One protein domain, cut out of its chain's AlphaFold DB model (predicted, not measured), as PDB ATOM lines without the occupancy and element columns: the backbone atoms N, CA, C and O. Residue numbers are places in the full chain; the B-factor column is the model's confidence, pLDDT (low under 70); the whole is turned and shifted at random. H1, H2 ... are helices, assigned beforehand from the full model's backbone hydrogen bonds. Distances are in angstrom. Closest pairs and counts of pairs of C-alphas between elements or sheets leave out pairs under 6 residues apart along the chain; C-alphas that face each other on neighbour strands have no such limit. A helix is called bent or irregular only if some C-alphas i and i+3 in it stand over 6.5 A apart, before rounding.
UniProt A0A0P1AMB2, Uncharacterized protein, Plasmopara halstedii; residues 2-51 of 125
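Overview. This is residues 2 to 51 of the 125 residues of an uncharacterized protein of Plasmopara halstedii (UniProt A0A0P1AMB2). The model is a loose, open ring: the longer helix H2 lies at one end and the short helix H1 at the other, and a long link, residues 10 to 26, runs along one side between them. On the other side, residues 41 to 45 lead from H2 toward H1, and residues 46 to 51 fold back beside H2. The printed part has 50 residues, with two named helices in the order H1, H2 and no named strand; the class is all helix, though just 22 of the 50 residues are in named elements. The whole is loose, with a radius of gyration of the C-alphas of 13.2 A, and elongated, spanning 36 by 23 by 17 A.

Arrangement. H2, residues 27 to 40, and H1, residues 2 to 9, are apart, with no C-alpha of the one within 8 A of the other. The link of 17 residues between them is long, and its C-alphas lie 10 to 19 A from the mean of all C-alphas. In both helices every O i to N i+4 pair is within hydrogen-bond range.

Along the chain. H2 has 14 residues and measures 20.1 A from C-alpha 27 at (152.092, 221.981, 213.704) to C-alpha 40 at (157.584, 241.213, 215.628). H1 has 8 residues and measures 10.7 A, beginning at C-alpha 2 at (157.307, 238.000, 198.093). Neither helix is bent.

Size, cuts and confidence. The two C-alphas farthest apart are those of Glu 8 and Gly 25, at 37.4 A. The C-alphas of Ile 2 and Lys 51, the first and last printed, are 20.9 A apart. The printed part has no cut. Its mean pLDDT is 91.0, and no printed residue is under 70.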
ATOM      1  N   ILE A   2     155.864 237.959 198.390       86.44
ATOM      2  CA  ILE A   2     157.307 238.000 198.093       86.44
ATOM      3  C   ILE A   2     157.631 237.787 196.603       86.44
ATOM      4  O   ILE A   2     158.559 238.387 196.076       86.44
ATOM      5  N   TYR A   3     156.773 237.042 195.896       89.19
ATOM      6  CA  TYR A   3     156.845 236.812 194.451       89.19
ATOM      7  C   TYR A   3     157.017 238.089 193.612       89.19
ATOM      8  O   TYR A   3     157.808 238.099 192.673       89.19
ATOM      9  N   TYR A   4     156.305 239.171 193.942       91.06
ATOM     10  CA  TYR A   4     156.409 240.414 193.172       91.06
ATOM     11  C   TYR A   4     157.793 241.053 193.311       91.06
ATOM     12  O   TYR A   4     158.355 241.497 192.316       91.06
ATOM     13  N   HIS A   5     158.379 240.991 194.507       89.88
ATOM     14  CA  HIS A   5     159.727 241.495 194.766       89.88
ATOM     15  C   HIS A   5     160.797 240.641 194.077       89.88
ATOM     16  O   HIS A   5     161.742 241.188 193.521       89.88
ATOM     17  N   PHE A   6     160.624 239.315 194.035       93.62
ATOM     18  CA  PHE A   6     161.520 238.433 193.278       93.62
ATOM     19  C   PHE A   6     161.480 238.715 191.777       93.62
ATOM     20  O   PHE A   6     162.519 238.695 191.123       93.62
ATOM     21  N   LYS A   7     160.295 238.998 191.226       94.44
ATOM     22  CA  LYS A   7     160.149 239.335 189.807       94.44
ATOM     23  C   LYS A   7     160.785 240.684 189.460       94.44
ATOM     24  O   LYS A   7     161.321 240.828 188.368       94.44
ATOM     25  N   GLU A   8     160.689 241.657 190.359       95.50
ATOM     26  CA  GLU A   8     161.197 243.015 190.145       95.50
ATOM     27  C   GLU A   8     162.713 243.115 190.341       95.50
ATOM     28  O   GLU A   8     163.398 243.736 189.533       95.50
ATOM     29  N   HIS A   9     163.241 242.485 191.390       94.38
ATOM     30  CA  HIS A   9     164.640 242.643 191.785       94.38
ATOM     31  C   HIS A   9     165.515 241.434 191.444       94.38
ATOM     32  O   HIS A   9     166.727 241.557 191.509       94.38
ATOM     33  N   GLY A  10     164.956 240.289 191.046       94.75
ATOM     34  CA  GLY A  10     165.719 239.062 190.788       94.75
ATOM     35  C   GLY A  10     166.081 238.306 192.071       94.75
ATOM     36  O   GLY A  10     166.300 238.902 193.121       94.75
ATOM     37  N   LEU A  11     166.126 236.972 191.998       92.25
ATOM     38  CA  LEU A  11     166.322 236.099 193.167       92.25
ATOM     39  C   LEU A  11     167.696 236.269 193.830       92.25
ATOM     40  O   LEU A  11     167.783 236.187 195.052       92.25
ATOM     41  N   ASP A  12     168.736 236.556 193.045       95.56
ATOM     42  CA  ASP A  12     170.119 236.671 193.531       95.56
ATOM     43  C   ASP A  12     170.340 237.891 194.442       95.56
ATOM     44  O   ASP A  12     171.329 237.961 195.167       95.56
ATOM     45  N   ASN A  13     169.400 238.842 194.443       95.19
ATOM     46  CA  ASN A  13     169.451 240.050 195.265       95.19
ATOM     47  C   ASN A  13     168.806 239.874 196.650       95.19
ATOM     48  O   ASN A  13     168.547 240.858 197.345       95.19
ATOM     49  N   PHE A  14     168.536 238.635 197.062       92.62
ATOM     50  CA  PHE A  14     167.963 238.317 198.366       92.62
ATOM     51  C   PHE A  14     168.915 237.445 199.181       92.62
ATOM     52  O   PHE A  14     169.446 236.450 198.697       92.62
ATOM     53  N   THR A  15     169.061 237.788 200.459       93.50
ATOM     54  CA  THR A  15     169.826 236.996 201.426       93.50
ATOM     55  C   THR A  15     168.873 236.308 202.390       93.50
ATOM     56  O   THR A  15     167.913 236.910 202.871       93.50
ATOM     57  N   ILE A  16     169.146 235.039 202.687       91.12
ATOM     58  CA  ILE A  16     168.389 234.253 203.661       91.12
ATOM     59  C   ILE A  16     169.189 234.213 204.960       91.12
ATOM     60  O   ILE A  16     170.355 233.825 204.962       91.12
ATOM     61  N   PHE A  17     168.548 234.591 206.063       90.81
ATOM     62  CA  PHE A  17     169.125 234.524 207.402       90.81
ATOM     63  C   PHE A  17     168.321 233.559 208.270       90.81
ATOM     64  O   PHE A  17     167.089 233.559 208.232       90.81
ATOM     65  N   LEU A  18     169.021 232.754 209.071       92.38
ATOM     66  CA  LEU A  18     168.393 231.950 210.112       92.38
ATOM     67  C   LEU A  18     168.012 232.871 211.275       92.38
ATOM     68  O   LEU A  18     168.883 233.479 211.891       92.38
ATOM     69  N   VAL A  19     166.714 232.977 211.556       87.38
ATOM     70  CA  VAL A  19     166.198 233.799 212.661       87.38
ATOM     71  C   VAL A  19     166.331 233.055 213.988       87.38
ATOM     72  O   VAL A  19     166.848 233.604 214.957       87.38
ATOM     73  N   SER A  20     165.890 231.798 214.028       87.75
ATOM     74  CA  SER A  20     166.018 230.930 215.195       87.75
ATOM     75  C   SER A  20     165.791 229.466 214.825       87.75
ATOM     76  O   SER A  20     165.162 229.151 213.811       87.75
ATOM     77  N   GLU A  21     166.306 228.573 215.665       92.38
ATOM     78  CA  GLU A  21     166.113 227.129 215.566       92.38
ATOM     79  C   GLU A  21     165.276 226.651 216.758       92.38
ATOM     80  O   GLU A  21     165.534 227.021 217.906       92.38
ATOM     81  N   HIS A  22     164.244 225.856 216.483       88.06
ATOM     82  CA  HIS A  22     163.319 225.338 217.487       88.06
ATOM     83  C   HIS A  22     162.948 223.896 217.158       88.06
ATOM     84  O   HIS A  22     162.652 223.584 216.005       88.06
ATOM     85  N   ASP A  23     162.899 223.041 218.178       93.50
ATOM     86  CA  ASP A  23     162.317 221.707 218.057       93.50
ATOM     87  C   ASP A  23     160.791 221.807 218.198       93.50
ATOM     88  O   ASP A  23     160.274 222.298 219.207       93.50
ATOM     89  N   ILE A  24     160.060 221.417 217.152       92.06
ATOM     90  CA  ILE A  24     158.611 221.600 217.057       92.06
ATOM     91  C   ILE A  24     157.938 220.238 216.924       92.06
ATOM     92  O   ILE A  24     157.957 219.618 215.861       92.06
ATOM     93  N   GLY A  25     157.271 219.809 217.996       92.31
ATOM     94  CA  GLY A  25     156.533 218.545 218.024       92.31
ATOM     95  C   GLY A  25     155.152 218.617 217.367       92.31
ATOM     96  O   GLY A  25     154.656 217.611 216.862       92.31
ATOM     97  N   GLU A  26     154.515 219.796 217.345       94.81
ATOM     98  CA  GLU A  26     153.163 219.966 216.803       94.81
ATOM     99  C   GLU A  26     153.059 221.147 215.829       94.81
ATOM    100  O   GLU A  26     153.488 222.268 216.100       94.81
ATOM    101  N   ARG A  27     152.353 220.941 214.713       91.12
ATOM    102  CA  ARG A  27     152.092 221.981 213.704       91.12
ATOM    103  C   ARG A  27     151.466 223.260 214.275       91.12
ATOM    104  O   ARG A  27     151.687 224.344 213.743       91.12
ATOM    105  N   LYS A  28     150.667 223.163 215.340       90.56
ATOM    106  CA  LYS A  28     150.051 224.339 215.969       90.56
ATOM    107  C   LYS A  28     151.102 225.273 216.578       90.56
ATOM    108  O   LYS A  28     150.963 226.487 216.451       90.56
ATOM    109  N   GLN A  29     152.152 224.707 217.171       91.94
ATOM    110  CA  GLN A  29     153.272 225.460 217.734       91.94
ATOM    111  C   GLN A  29     154.028 226.209 216.629       91.94
ATOM    112  O   GLN A  29     154.296 227.397 216.789       91.94
ATOM    113  N   LEU A  30     154.255 225.563 215.474       92.50
ATOM    114  CA  LEU A  30     154.850 226.214 214.297       92.50
ATOM    115  C   LEU A  30     154.061 227.458 213.875       92.50
ATOM    116  O   LEU A  30     154.640 228.526 213.727       92.50
ATOM    117  N   ASN A  31     152.736 227.347 213.749       92.50
ATOM    118  CA  ASN A  31     151.903 228.477 213.330       92.50
ATOM    119  C   ASN A  31     151.913 229.641 214.337       92.50
ATOM    120  O   ASN A  31     151.714 230.789 213.951       92.50
ATOM    121  N   HIS A  32     152.059 229.355 215.635       91.06
ATOM    122  CA  HIS A  32     152.159 230.398 216.661       91.06
ATOM    123  C   HIS A  32     153.514 231.093 216.582       91.06
ATOM    124  O   HIS A  32     153.569 232.318 216.618       91.06
ATOM    125  N   PHE A  33     154.586 230.322 216.409       91.69
ATOM    126  CA  PHE A  33     155.919 230.874 216.218       91.69
ATOM    127  C   PHE A  33     156.000 231.738 214.953       91.69
ATOM    128  O   PHE A  33     156.457 232.875 215.009       91.69
ATOM    129  N   GLU A  34     155.474 231.242 213.832       91.56
ATOM    130  CA  GLU A  34     155.398 231.999 212.583       91.56
ATOM    131  C   GLU A  34     154.625 233.311 212.772       91.56
ATOM    132  O   GLU A  34     155.091 234.359 212.331       91.56
ATOM    133  N   GLN A  35     153.494 233.285 213.488       92.56
ATOM    134  CA  GLN A  35     152.739 234.501 213.792       92.56
ATOM    135  C   GLN A  35     153.550 235.492 214.634       92.56
ATOM    136  O   GLN A  35     153.567 236.673 214.312       92.56
ATOM    137  N   LEU A  36     154.273 235.028 215.658       92.12
ATOM    138  CA  LEU A  36     155.133 235.887 216.481       92.12
ATOM    139  C   LEU A  36     156.248 236.541 215.662       92.12
ATOM    140  O   LEU A  36     156.549 237.718 215.858       92.12
ATOM    141  N   VAL A  37     156.860 235.804 214.732       91.38
ATOM    142  CA  VAL A  37     157.863 236.366 213.818       91.38
ATOM    143  C   VAL A  37     157.218 237.388 212.884       91.38
ATOM    144  O   VAL A  37     157.774 238.465 212.694       91.38
ATOM    145  N   ILE A  38     156.032 237.107 212.340       91.44
ATOM    146  CA  ILE A  38     155.297 238.060 211.496       91.44
ATOM    147  C   ILE A  38     154.952 239.336 212.274       91.44
ATOM    148  O   ILE A  38     155.154 240.425 211.749       91.44
ATOM    149  N   ASP A  39     154.483 239.216 213.516       90.50
ATOM    150  CA  ASP A  39     154.054 240.352 214.342       90.50
ATOM    151  C   ASP A  39     155.238 241.188 214.850       90.50
ATOM    152  O   ASP A  39     155.131 242.407 214.986       90.50
ATOM    153  N   SER A  40     156.372 240.543 215.137       90.88
ATOM    154  CA  SER A  40     157.584 241.213 215.628       90.88
ATOM    155  C   SER A  40     158.437 241.826 214.520       90.88
ATOM    156  O   SER A  40     159.287 242.672 214.805       90.88
ATOM    157  N   THR A  41     158.227 241.433 213.261       87.75
ATOM    158  CA  THR A  41     159.020 241.914 212.128       87.75
ATOM    159  C   THR A  41     158.186 242.764 211.175       87.75
ATOM    160  O   THR A  41     157.035 242.469 210.867       87.75
ATOM    161  N   GLN A  42     158.785 243.819 210.622       86.31
ATOM    162  CA  GLN A  42     158.180 244.565 209.518       86.31
ATOM    163  C   GLN A  42     158.348 243.768 208.212       86.31
ATOM    164  O   GLN A  42     159.203 244.073 207.382       86.31
ATOM    165  N   CYS A  43     157.570 242.698 208.052       86.06
ATOM    166  CA  CYS A  43     157.693 241.774 206.928       86.06
ATOM    167  C   CYS A  43     156.607 241.966 205.852       86.06
ATOM    168  O   CYS A  43     155.608 242.666 206.020       86.06
ATOM    169  N   VAL A  44     156.801 241.317 204.696       87.50
ATOM    170  CA  VAL A  44     155.858 241.356 203.559       87.50
ATOM    171  C   VAL A  44     154.629 240.458 203.748       87.50
ATOM    172  O   VAL A  44     153.702 240.504 202.924       87.50
ATOM    173  N   ASN A  45     154.616 239.630 204.796       86.94
ATOM    174  CA  ASN A  45     153.506 238.742 205.114       86.94
ATOM    175  C   ASN A  45     152.409 239.546 205.815       86.94
ATOM    176  O   ASN A  45     152.533 239.934 206.965       86.94
ATOM    177  N   ARG A  46     151.318 239.811 205.089       84.38
ATOM    178  CA  ARG A  46     150.162 240.585 205.587       84.38
ATOM    179  C   ARG A  46     149.005 239.714 206.075       84.38
ATOM    180  O   ARG A  46     147.974 240.236 206.483       84.38
ATOM    181  N   VAL A  47     149.132 238.399 205.933       86.44
ATOM    182  CA  VAL A  47     148.092 237.431 206.288       86.44
ATOM    183  C   VAL A  47     148.589 236.646 207.495       86.44
ATOM    184  O   VAL A  47     149.736 236.200 207.457       86.44
ATOM    185  N   PRO A  48     147.761 236.466 208.538       89.44
ATOM    186  CA  PRO A  48     148.165 235.714 209.714       89.44
ATOM    187  C   PRO A  48     148.430 234.243 209.367       89.44
ATOM    188  O   PRO A  48     147.733 233.654 208.531       89.44
ATOM    189  N   ALA A  49     149.411 233.649 210.043       91.81
ATOM    190  CA  ALA A  49     149.841 232.261 209.869       91.81
ATOM    191  C   ALA A  49     148.717 231.263 210.184       91.81
ATOM    192  O   ALA A  49     148.625 230.177 209.606       91.81
ATOM    193  N   HIS A  50     147.806 231.633 211.086       91.19
ATOM    194  CA  HIS A  50     146.611 230.855 211.361       91.19
ATOM    195  C   HIS A  50     145.400 231.742 211.630       91.19
ATOM    196  O   HIS A  50     145.512 232.921 211.942       91.19
ATOM    197  N   LYS A  51     144.220 231.137 211.495       89.19
ATOM    198  CA  LYS A  51     142.938 231.734 211.865       89.19
ATOM    199  C   LYS A  51     142.235 230.821 212.846       89.19
ATOM    200  O   LYS A  51     142.199 229.598 212.638       89.19
TER     201      LYS A  51